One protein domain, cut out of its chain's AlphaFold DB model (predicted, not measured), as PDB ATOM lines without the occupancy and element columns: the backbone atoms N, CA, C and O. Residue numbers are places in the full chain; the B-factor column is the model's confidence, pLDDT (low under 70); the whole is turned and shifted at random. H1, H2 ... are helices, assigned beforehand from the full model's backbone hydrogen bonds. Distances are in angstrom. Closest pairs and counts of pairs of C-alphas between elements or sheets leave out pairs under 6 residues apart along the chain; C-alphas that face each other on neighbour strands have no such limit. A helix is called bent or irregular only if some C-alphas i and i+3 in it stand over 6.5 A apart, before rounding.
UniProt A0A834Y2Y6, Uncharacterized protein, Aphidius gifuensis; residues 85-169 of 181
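Overview. This is residues 85 to 169 of the 181 residues of an uncharacterized protein of Aphidius gifuensis (UniProt A0A834Y2Y6). Look for a long, narrow helical hairpin: H1 makes nearly the full length, and H2, bent but running nearly straight, folds back beside it, leaving residues 85 to 92 of H1 sticking out. The 85 printed residues hold two named helices, H1 then H2, and no named strand: all helix. The whole is extended, a rod of 70 by 18 by 7 A, with a radius of gyration of the C-alphas of 20.2 A.

Arrangement. Begin with H1, residues 85 to 132. After a tight link comes H2, residues 135 to 168, one helix by its hydrogen bonds but bent: C-alphas 146 and 149 are 6.8 A apart, between arms H2a, residues 135 to 146, and H2b, residues 149 to 168. H1 and H2a form a hairpin, opposite ways at a shallow tilt of 11 degrees; they touch, with residues 122 to 129 of H1 alone, closest at the C-alphas of Leu 129 and Glu 138, 7.1 A. H1 touches H2b with residues 104 to 118 alone, opposite ways at a shallow tilt of 2 degrees; the closest C-alphas, of Tyr 115 and Pro 149, are 7.2 A apart. Every O i to N i+4 pair is within hydrogen-bond range in H2b, 42 of 44 in H1 and 4 of 8 in H2a.

Along the chain. Find C-alpha 85 at (377.603, 336.949, 320.330); H1 runs 68.5 A from there to C-alpha 132. H2a measures 17.0 A and H2b 28.4 A, ending at C-alpha 168, (380.161, 337.260, 301.788).

Size, cuts and confidence. The C-alphas of Leu 85 and Gly 133 are the farthest apart, 69.8 A. The printed part has no cut; its mean pLDDT is 71.7, with 32 residues under 70, among them 133 to 149.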
ATOM      1  N   LEU A  85     377.905 336.364 321.641       59.22
ATOM      2  CA  LEU A  85     377.603 336.949 320.330       59.22
ATOM      3  C   LEU A  85     378.421 336.272 319.213       59.22
ATOM      4  O   LEU A  85     377.899 335.975 318.137       59.22
ATOM      5  N   ASN A  86     379.690 335.952 319.477       61.22
ATOM      6  CA  ASN A  86     380.534 335.249 318.515       61.22
ATOM      7  C   ASN A  86     380.109 333.779 318.345       61.22
ATOM      8  O   ASN A  86     380.035 333.282 317.223       61.22
ATOM      9  N   ALA A  87     379.739 333.092 319.430       61.75
ATOM     10  CA  ALA A  87     379.247 331.715 319.382       61.75
ATOM     11  C   ALA A  87     377.918 331.597 318.619       61.75
ATOM     12  O   ALA A  87     377.751 330.692 317.802       61.75
ATOM     13  N   THR A  88     376.992 332.537 318.822       64.81
ATOM     14  CA  THR A  88     375.737 332.597 318.054       64.81
ATOM     15  C   THR A  88     375.985 332.948 316.586       64.81
ATOM     16  O   THR A  88     375.396 332.319 315.710       64.81
ATOM     17  N   SER A  89     376.922 333.855 316.287       66.44
ATOM     18  CA  SER A  89     377.356 334.143 314.911       66.44
ATOM     19  C   SER A  89     377.965 332.920 314.214       66.44
ATOM     20  O   SER A  89     377.647 332.641 313.054       66.44
ATOM     21  N   MET A  90     378.800 332.147 314.915       68.06
ATOM     22  CA  MET A  90     379.374 330.911 314.380       68.06
ATOM     23  C   MET A  90     378.315 329.834 314.164       68.06
ATOM     24  O   MET A  90     378.341 329.182 313.125       68.06
ATOM     25  N   LEU A  91     377.352 329.687 315.079       72.00
ATOM     26  CA  LEU A  91     376.250 328.733 314.937       72.00
ATOM     27  C   LEU A  91     375.361 329.072 313.731       72.00
ATOM     28  O   LEU A  91     375.020 328.191 312.943       72.00
ATOM     29  N   VAL A  92     375.040 330.357 313.547       72.69
ATOM     30  CA  VAL A  92     374.283 330.835 312.383       72.69
ATOM     31  C   VAL A  92     375.065 330.570 311.102       72.69
ATOM     32  O   VAL A  92     374.491 330.022 310.170       72.69
ATOM     33  N   LYS A  93     376.373 330.859 311.049       69.94
ATOM     34  CA  LYS A  93     377.205 330.500 309.886       69.94
ATOM     35  C   LYS A  93     377.186 328.993 309.619       69.94
ATOM     36  O   LYS A  93     376.978 328.596 308.479       69.94
ATOM     37  N   LEU A  94     377.321 328.164 310.653       74.56
ATOM     38  CA  LEU A  94     377.349 326.705 310.520       74.56
ATOM     39  C   LEU A  94     376.033 326.125 309.978       74.56
ATOM     40  O   LEU A  94     376.058 325.135 309.254       74.56
ATOM     41  N   LEU A  95     374.896 326.751 310.300       74.50
ATOM     42  CA  LEU A  95     373.569 326.380 309.794       74.50
ATOM     43  C   LEU A  95     373.270 326.986 308.416       74.50
ATOM     44  O   LEU A  95     372.625 326.349 307.587       74.50
ATOM     45  N   LEU A  96     373.750 328.198 308.141       74.00
ATOM     46  CA  LEU A  96     373.460 328.910 306.898       74.00
ATOM     47  C   LEU A  96     374.309 328.396 305.727       74.00
ATOM     48  O   LEU A  96     373.816 328.309 304.604       74.00
ATOM     49  N   THR A  97     375.560 327.996 305.974       75.38
ATOM     50  CA  THR A  97     376.450 327.432 304.948       75.38
ATOM     51  C   THR A  97     375.858 326.206 304.233       75.38
ATOM     52  O   THR A  97     375.807 326.234 303.002       75.38
ATOM     53  N   PRO A  98     375.368 325.148 304.913       78.12
ATOM     54  CA  PRO A  98     374.803 323.984 304.228       78.12
ATOM     55  C   PRO A  98     373.510 324.313 303.474       78.12
ATOM     56  O   PRO A  98     373.316 323.814 302.368       78.12
ATOM     57  N   ILE A  99     372.662 325.198 304.011       77.81
ATOM     58  CA  ILE A  99     371.443 325.657 303.325       77.81
ATOM     59  C   ILE A  99     371.811 326.367 302.019       77.81
ATOM     60  O   ILE A  99     371.215 326.116 300.976       77.81
ATOM     61  N   ILE A 100     372.834 327.216 302.043       75.75
ATOM     62  CA  ILE A 100     373.284 327.944 300.855       75.75
ATOM     63  C   ILE A 100     373.936 327.002 299.838       75.75
ATOM     64  O   ILE A 100     373.685 327.145 298.642       75.75
ATOM     65  N   TYR A 101     374.712 326.008 300.277       78.69
ATOM     66  CA  TYR A 101     375.227 324.960 299.388       78.69
ATOM     67  C   TYR A 101     374.101 324.151 298.744       78.69
ATOM     68  O   TYR A 101     374.165 323.863 297.550       78.69
ATOM     69  N   PHE A 102     373.054 323.838 299.504       80.19
ATOM     70  CA  PHE A 102     371.874 323.151 298.998       80.19
ATOM     71  C   PHE A 102     371.146 323.987 297.938       80.19
ATOM     72  O   PHE A 102     370.899 323.502 296.836       80.19
ATOM     73  N   VAL A 103     370.893 325.271 298.211       79.44
ATOM     74  CA  VAL A 103     370.286 326.194 297.238       79.44
ATOM     75  C   VAL A 103     371.172 326.345 295.997       79.44
ATOM     76  O   VAL A 103     370.671 326.300 294.879       79.44
ATOM     77  N   ARG A 104     372.497 326.445 296.157       77.12
ATOM     78  CA  ARG A 104     373.444 326.503 295.032       77.12
ATOM     79  C   ARG A 104     373.425 325.220 294.196       77.12
ATOM     80  O   ARG A 104     373.487 325.299 292.972       77.12
ATOM     81  N   GLY A 105     373.306 324.060 294.840       78.81
ATOM     82  CA  GLY A 105     373.132 322.770 294.174       78.81
ATOM     83  C   GLY A 105     371.828 322.706 293.378       78.81
ATOM     84  O   GLY A 105     371.848 322.337 292.207       78.81
ATOM     85  N   LEU A 106     370.713 323.151 293.967       78.62
ATOM     86  CA  LEU A 106     369.422 323.238 293.278       78.62
ATOM     87  C   LEU A 106     369.466 324.182 292.077       78.62
ATOM     88  O   LEU A 106     368.936 323.846 291.020       78.62
ATOM     89  N   LEU A 107     370.132 325.330 292.209       79.44
ATOM     90  CA  LEU A 107     370.350 326.244 291.093       79.44
ATOM     91  C   LEU A 107     371.117 325.555 289.956       79.44
ATOM     92  O   LEU A 107     370.706 325.649 288.805       79.44
ATOM     93  N   PHE A 108     372.194 324.831 290.263       79.56
ATOM     94  CA  PHE A 108     372.984 324.138 289.244       79.56
ATOM     95  C   PHE A 108     372.171 323.063 288.504       79.56
ATOM     96  O   PHE A 108     372.240 322.947 287.282       79.56
ATOM     97  N   ILE A 109     371.353 322.309 289.240       80.88
ATOM     98  CA  ILE A 109     370.451 321.307 288.660       80.88
ATOM     99  C   ILE A 109     369.403 321.984 287.775       80.88
ATOM    100  O   ILE A 109     369.158 321.533 286.658       80.88
ATOM    101  N   PHE A 110     368.812 323.085 288.241       76.94
ATOM    102  CA  PHE A 110     367.844 323.850 287.465       76.94
ATOM    103  C   PHE A 110     368.450 324.378 286.161       76.94
ATOM    104  O   PHE A 110     367.832 324.245 285.109       76.94
ATOM    105  N   GLU A 111     369.673 324.910 286.203       77.88
ATOM    106  CA  GLU A 111     370.394 325.341 285.005       77.88
ATOM    107  C   GLU A 111     370.540 324.180 284.017       77.88
ATOM    108  O   GLU A 111     370.154 324.310 282.856       77.88
ATOM    109  N   TYR A 112     371.007 323.021 284.479       80.44
ATOM    110  CA  TYR A 112     371.166 321.846 283.628       80.44
ATOM    111  C   TYR A 112     369.846 321.398 282.984       80.44
ATOM    112  O   TYR A 112     369.798 321.140 281.781       80.44
ATOM    113  N   VAL A 113     368.761 321.361 283.761       82.25
ATOM    114  CA  VAL A 113     367.426 320.997 283.264       82.25
ATOM    115  C   VAL A 113     366.937 322.005 282.228       82.25
ATOM    116  O   VAL A 113     366.482 321.603 281.161       82.25
ATOM    117  N   VAL A 114     367.068 323.306 282.489       82.56
ATOM    118  CA  VAL A 114     366.649 324.348 281.542       82.56
ATOM    119  C   VAL A 114     367.469 324.280 280.256       82.56
ATOM    120  O   VAL A 114     366.889 324.332 279.174       82.56
ATOM    121  N   TYR A 115     368.789 324.097 280.332       78.94
ATOM    122  CA  TYR A 115     369.619 323.906 279.138       78.94
ATOM    123  C   TYR A 115     369.233 322.648 278.359       78.94
ATOM    124  O   TYR A 115     369.127 322.706 277.134       78.94
ATOM    125  N   GLY A 116     368.983 321.537 279.054       80.44
ATOM    126  CA  GLY A 116     368.522 320.294 278.440       80.44
ATOM    127  C   GLY A 116     367.182 320.464 277.725       80.44
ATOM    128  O   GLY A 116     367.039 320.045 276.579       80.44
ATOM    129  N   LEU A 117     366.225 321.153 278.351       80.06
ATOM    130  CA  LEU A 117     364.916 321.441 277.761       80.06
ATOM    131  C   LEU A 117     365.009 322.402 276.573       80.06
ATOM    132  O   LEU A 117     364.370 322.169 275.552       80.06
ATOM    133  N   LEU A 118     365.823 323.455 276.666       81.56
ATOM    134  CA  LEU A 118     366.062 324.378 275.553       81.56
ATOM    135  C   LEU A 118     366.693 323.665 274.357       81.56
ATOM    136  O   LEU A 118     366.303 323.908 273.214       81.56
ATOM    137  N   PHE A 119     367.650 322.774 274.612       80.19
ATOM    138  CA  PHE A 119     368.269 321.961 273.575       80.19
ATOM    139  C   PHE A 119     367.260 321.005 272.935       80.19
ATOM    140  O   PHE A 119     367.186 320.928 271.710       80.19
ATOM    141  N   LEU A 120     366.437 320.337 273.746       80.19
ATOM    142  CA  LEU A 120     365.417 319.412 273.261       80.19
ATOM    143  C   LEU A 120     364.346 320.125 272.429       80.19
ATOM    144  O   LEU A 120     363.979 319.643 271.363       80.19
ATOM    145  N   MET A 121     363.897 321.301 272.870       76.19
ATOM    146  CA  MET A 121     362.970 322.138 272.105       76.19
ATOM    147  C   MET A 121     363.579 322.568 270.776       76.19
ATOM    148  O   MET A 121     362.908 322.516 269.752       76.19
ATOM    149  N   ARG A 122     364.862 322.946 270.764       77.88
ATOM    150  CA  ARG A 122     365.558 323.305 269.527       77.88
ATOM    151  C   ARG A 122     365.646 322.124 268.566       77.88
ATOM    152  O   ARG A 122     365.350 322.301 267.393       77.88
ATOM    153  N   LEU A 123     366.000 320.942 269.068       80.25
ATOM    154  CA  LEU A 123     366.064 319.715 268.276       80.25
ATOM    155  C   LEU A 123     364.688 319.345 267.711       80.25
ATOM    156  O   LEU A 123     364.571 319.025 266.534       80.25
ATOM    157  N   PHE A 124     363.642 319.427 268.533       79.12
ATOM    158  CA  PHE A 124     362.273 319.157 268.110       79.12
ATOM    159  C   PHE A 124     361.819 320.126 267.016       79.12
ATOM    160  O   PHE A 124     361.292 319.700 265.993       79.12
ATOM    161  N   VAL A 125     362.070 321.423 267.200       77.56
ATOM    162  CA  VAL A 125     361.785 322.451 266.195       77.56
ATOM    163  C   VAL A 125     362.545 322.174 264.900       77.56
ATOM    164  O   VAL A 125     361.932 322.251 263.843       77.56
ATOM    165  N   ASP A 126     363.827 321.806 264.963       74.12
ATOM    166  CA  ASP A 126     364.625 321.462 263.776       74.12
ATOM    167  C   ASP A 126     364.038 320.257 263.030       74.12
ATOM    168  O   ASP A 126     363.860 320.297 261.815       74.12
ATOM    169  N   ILE A 127     363.662 319.202 263.759       80.69
ATOM    170  CA  ILE A 127     363.054 317.996 263.182       80.69
ATOM    171  C   ILE A 127     361.705 318.323 262.527       80.69
ATOM    172  O   ILE A 127     361.427 317.863 261.421       80.69
ATOM    173  N   VAL A 128     360.867 319.137 263.176       78.25
ATOM    174  CA  VAL A 128     359.541 319.515 262.662       78.25
ATOM    175  C   VAL A 128     359.642 320.489 261.484       78.25
ATOM    176  O   VAL A 128     358.907 320.343 260.506       78.25
ATOM    177  N   LEU A 129     360.554 321.464 261.516       73.69
ATOM    178  CA  LEU A 129     360.800 322.348 260.369       73.69
ATOM    179  C   LEU A 129     361.385 321.567 259.190       73.69
ATOM    180  O   LEU A 129     360.960 321.773 258.052       73.69
ATOM    181  N   SER A 130     362.304 320.639 259.461       71.12
ATOM    182  CA  SER A 130     362.875 319.765 258.439       71.12
ATOM    183  C   SER A 130     361.824 318.837 257.827       71.12
ATOM    184  O   SER A 130     361.919 318.546 256.636       71.12
ATOM    185  N   SER A 131     360.826 318.378 258.593       74.19
ATOM    186  CA  SER A 131     359.767 317.497 258.076       74.19
ATOM    187  C   SER A 131     358.670 318.248 257.318       74.19
ATOM    188  O   SER A 131     358.102 317.712 256.371       74.19
ATOM    189  N   THR A 132     358.391 319.500 257.690       73.56
ATOM    190  CA  THR A 132     357.356 320.332 257.050       73.56
ATOM    191  C   THR A 132     357.872 321.147 255.861       73.56
ATOM    192  O   THR A 132     357.075 321.746 255.142       73.56
ATOM    193  N   GLY A 133     359.192 321.178 255.626       64.06
ATOM    194  CA  GLY A 133     359.814 321.889 254.499       64.06
ATOM    195  C   GLY A 133     359.618 323.410 254.540       64.06
ATOM    196  O   GLY A 133     359.837 324.105 253.542       64.06
ATOM    197  N   LEU A 134     359.187 323.944 255.684       60.50
ATOM    198  CA  LEU A 134     358.687 325.305 255.818       60.50
ATOM    199  C   LEU A 134     359.842 326.285 256.093       60.50
ATOM    200  O   LEU A 134     359.981 326.837 257.184       60.50
ATOM    201  N   LYS A 135     360.660 326.543 255.062       62.19
ATOM    202  CA  LYS A 135     361.808 327.481 255.100       62.19
ATOM    203  C   LYS A 135     361.455 328.900 255.572       62.19
ATOM    204  O   LYS A 135     362.325 329.630 256.033       62.19
ATOM    205  N   ALA A 136     360.184 329.300 255.481       60.78
ATOM    206  CA  ALA A 136     359.712 330.607 255.941       60.78
ATOM    207  C   ALA A 136     359.750 330.768 257.475       60.78
ATOM    208  O   ALA A 136     359.893 331.883 257.972       60.78
ATOM    209  N   VAL A 137     359.647 329.672 258.233       56.81
ATOM    210  CA  VAL A 137     359.608 329.704 259.707       56.81
ATOM    211  C   VAL A 137     361.017 329.642 260.302       56.81
ATOM    212  O   VAL A 137     361.276 330.198 261.369       56.81
ATOM    213  N   GLU A 138     361.963 329.067 259.561       58.53
ATOM    214  CA  GLU A 138     363.373 328.963 259.937       58.53
ATOM    215  C   GLU A 138     364.006 330.348 260.163       58.53
ATOM    216  O   GLU A 138     364.727 330.555 261.138       58.53
ATOM    217  N   GLY A 139     363.653 331.345 259.343       59.72
ATOM    218  CA  GLY A 139     364.131 332.726 259.489       59.72
ATOM    219  C   GLY A 139     363.601 333.469 260.725       59.72
ATOM    220  O   GLY A 139     364.268 334.377 261.218       59.72
ATOM    221  N   LEU A 140     362.439 333.075 261.258       60.72
ATOM    222  CA  LEU A 140     361.805 333.714 262.422       60.72
ATOM    223  C   LEU A 140     362.201 333.040 263.746       60.72
ATOM    224  O   LEU A 140     362.351 333.685 264.787       60.72
ATOM    225  N   VAL A 141     362.396 331.725 263.704       63.22
ATOM    226  CA  VAL A 141     362.616 330.887 264.886       63.22
ATOM    227  C   VAL A 141     364.102 330.818 265.263       63.22
ATOM    228  O   VAL A 141     364.450 330.836 266.446       63.22
ATOM    229  N   ASN A 142     365.001 330.863 264.278       60.41
ATOM    230  CA  ASN A 142     366.450 330.819 264.481       60.41
ATOM    231  C   ASN A 142     367.028 332.011 265.285       60.41
ATOM    232  O   ASN A 142     367.823 331.751 266.190       60.41
ATOM    233  N   PRO A 143     366.639 333.291 265.072       62.84
ATOM    234  CA  PRO A 143     367.138 334.391 265.908       62.84
ATOM    235  C   PRO A 143     366.612 334.323 267.351       62.84
ATOM    236  O   PRO A 143     367.367 334.557 268.296       62.84
ATOM    237  N   THR A 144     365.353 333.918 267.535       60.62
ATOM    238  CA  THR A 144     364.698 333.844 268.852       60.62
ATOM    239  C   THR A 144     365.295 332.735 269.728       60.62
ATOM    240  O   THR A 144     365.581 332.952 270.905       60.62
ATOM    241  N   LEU A 145     365.585 331.560 269.155       61.47
ATOM    242  CA  LEU A 145     366.243 330.454 269.867       61.47
ATOM    243  C   LEU A 145     367.753 330.644 270.052       61.47
ATOM    244  O   LEU A 145     368.333 330.006 270.928       61.47
ATOM    245  N   LYS A 146     368.412 331.510 269.268       65.44
ATOM    246  CA  LYS A 146     369.847 331.806 269.443       65.44
ATOM    247  C   LYS A 146     370.126 332.657 270.680       65.44
ATOM    248  O   LYS A 146     371.143 332.438 271.333       65.44
ATOM    249  N   GLY A 147     369.241 333.602 271.001       66.38
ATOM    250  CA  GLY A 147     369.402 334.501 272.153       66.38
ATOM    251  C   GLY A 147     368.966 333.894 273.490       66.38
ATOM    252  O   GLY A 147     369.501 334.250 274.540       66.38
ATOM    253  N   LEU A 148     368.033 332.940 273.457       67.31
ATOM    254  CA  LEU A 148     367.413 332.364 274.653       67.31
ATOM    255  C   LEU A 148     368.415 331.701 275.630       67.31
ATOM    256  O   LEU A 148     368.336 331.986 276.826       67.31
ATOM    257  N   PRO A 149     369.418 330.918 275.176       69.31
ATOM    258  CA  PRO A 149     370.435 330.358 276.068       69.31
ATOM    259  C   PRO A 149     371.310 331.443 276.708       69.31
ATOM    260  O   PRO A 149     371.713 331.311 277.860       69.31
ATOM    261  N   GLY A 150     371.589 332.531 275.982       71.31
ATOM    262  CA  GLY A 150     372.386 333.654 276.480       71.31
ATOM    263  C   GLY A 150     371.679 334.410 277.602       71.31
ATOM    264  O   GLY A 150     372.277 334.661 278.648       71.31
ATOM    265  N   ILE A 151     370.387 334.697 277.428       72.81
ATOM    266  CA  ILE A 151     369.560 335.390 278.425       72.81
ATOM    267  C   ILE A 151     369.454 334.567 279.713       72.81
ATOM    268  O   ILE A 151     369.672 335.102 280.801       72.81
ATOM    269  N   VAL A 152     369.201 333.258 279.603       72.50
ATOM    270  CA  VAL A 152     369.151 332.350 280.762       72.50
ATOM    271  C   VAL A 152     370.487 332.343 281.509       72.50
ATOM    272  O   VAL A 152     370.508 332.422 282.738       72.50
ATOM    273  N   ARG A 153     371.612 332.347 280.785       67.81
ATOM    274  CA  ARG A 153     372.957 332.406 281.374       67.81
ATOM    275  C   ARG A 153     373.213 333.704 282.136       67.81
ATOM    276  O   ARG A 153     373.810 333.672 283.209       67.81
ATOM    277  N   ILE A 154     372.766 334.838 281.597       75.38
ATOM    278  CA  ILE A 154     372.906 336.153 282.238       75.38
ATOM    279  C   ILE A 154     372.067 336.212 283.517       75.38
ATOM    280  O   ILE A 154     372.586 336.603 284.564       75.38
ATOM    281  N   LEU A 155     370.808 335.765 283.458       74.06
ATOM    282  CA  LEU A 155     369.918 335.735 284.620       74.06
ATOM    283  C   LEU A 155     370.495 334.851 285.730       74.06
ATOM    284  O   LEU A 155     370.581 335.263 286.884       74.06
ATOM    285  N   PHE A 156     370.957 333.655 285.370       72.12
ATOM    286  CA  PHE A 156     371.520 332.708 286.322       72.12
ATOM    287  C   PHE A 156     372.798 333.234 286.985       72.12
ATOM    288  O   PHE A 156     373.004 333.088 288.193       72.12
ATOM    289  N   ARG A 157     373.645 333.914 286.207       72.25
ATOM    290  CA  ARG A 157     374.856 334.563 286.709       72.25
ATOM    291  C   ARG A 157     374.522 335.721 287.650       72.25
ATOM    292  O   ARG A 157     375.169 335.841 288.685       72.25
ATOM    293  N   ALA A 158     373.487 336.508 287.354       74.50
ATOM    294  CA  ALA A 158     373.003 337.570 288.236       74.50
ATOM    295  C   ALA A 158     372.467 337.017 289.569       74.50
ATOM    296  O   ALA A 158     372.856 337.502 290.630       74.50
ATOM    297  N   VAL A 159     371.657 335.951 289.536       77.44
ATOM    298  CA  VAL A 159     371.139 335.298 290.752       77.44
ATOM    299  C   VAL A 159     372.275 334.671 291.566       77.44
ATOM    300  O   VAL A 159     372.324 334.834 292.783       77.44
ATOM    301  N   SER A 160     373.242 334.028 290.908       72.31
ATOM    302  CA  SER A 160     374.431 333.473 291.569       72.31
ATOM    303  C   SER A 160     375.294 334.554 292.231       72.31
ATOM    304  O   SER A 160     375.826 334.337 293.321       72.31
ATOM    305  N   CYS A 161     375.413 335.726 291.602       70.56
ATOM    306  CA  CYS A 161     376.086 336.894 292.171       70.56
ATOM    307  C   CYS A 161     375.338 337.460 293.380       70.56
ATOM    308  O   CYS A 161     375.968 337.770 294.388       70.56
ATOM    309  N   LEU A 162     374.007 337.549 293.313       73.38
ATOM    310  CA  LEU A 162     373.182 338.011 294.429       73.38
ATOM    311  C   LEU A 162     373.299 337.066 295.635       73.38
ATOM    312  O   LEU A 162     373.485 337.519 296.763       73.38
ATOM    313  N   LEU A 163     373.290 335.751 295.392       69.38
ATOM    314  CA  LEU A 163     373.522 334.741 296.429       69.38
ATOM    315  C   LEU A 163     374.921 334.863 297.055       69.38
ATOM    316  O   LEU A 163     375.078 334.686 298.262       69.38
ATOM    317  N   ALA A 164     375.939 335.175 296.249       65.69
ATOM    318  CA  ALA A 164     377.299 335.385 296.739       65.69
ATOM    319  C   ALA A 164     377.408 336.652 297.604       65.69
ATOM    320  O   ALA A 164     378.035 336.609 298.661       65.69
ATOM    321  N   GLN A 165     376.758 337.751 297.212       68.44
ATOM    322  CA  GLN A 165     376.707 338.974 298.025       68.44
ATOM    323  C   GLN A 165     376.008 338.741 299.370       68.44
ATOM    324  O   GLN A 165     376.459 339.262 300.389       68.44
ATOM    325  N   LEU A 166     374.967 337.902 299.395       65.12
ATOM    326  CA  LEU A 166     374.273 337.527 300.627       65.12
ATOM    327  C   LEU A 166     375.173 336.729 301.595       65.12
ATOM    328  O   LEU A 166     375.035 336.863 302.806       65.12
ATOM    329  N   HIS A 167     376.101 335.913 301.076       62.62
ATOM    330  CA  HIS A 167     376.990 335.067 301.887       62.62
ATOM    331  C   HIS A 167     378.265 335.786 302.358       62.62
ATOM    332  O   HIS A 167     378.719 335.566 303.479       62.62
ATOM    333  N   TYR A 168     378.864 336.626 301.510       62.09
ATOM    334  CA  TYR A 168     380.161 337.260 301.788       62.09
ATOM    335  C   TYR A 168     380.053 338.721 302.257       62.09
ATOM    336  O   TYR A 168     381.064 339.320 302.630       62.09
ATOM    337  N   GLY A 169     378.846 339.295 302.278       54.22
ATOM    338  CA  GLY A 169     378.635 340.712 302.563       54.22
ATOM    339  C   GLY A 169     379.143 341.622 301.431       54.22
ATOM    340  O   GLY A 169     379.688 341.143 300.431       54.22
TER     341      GLY A 169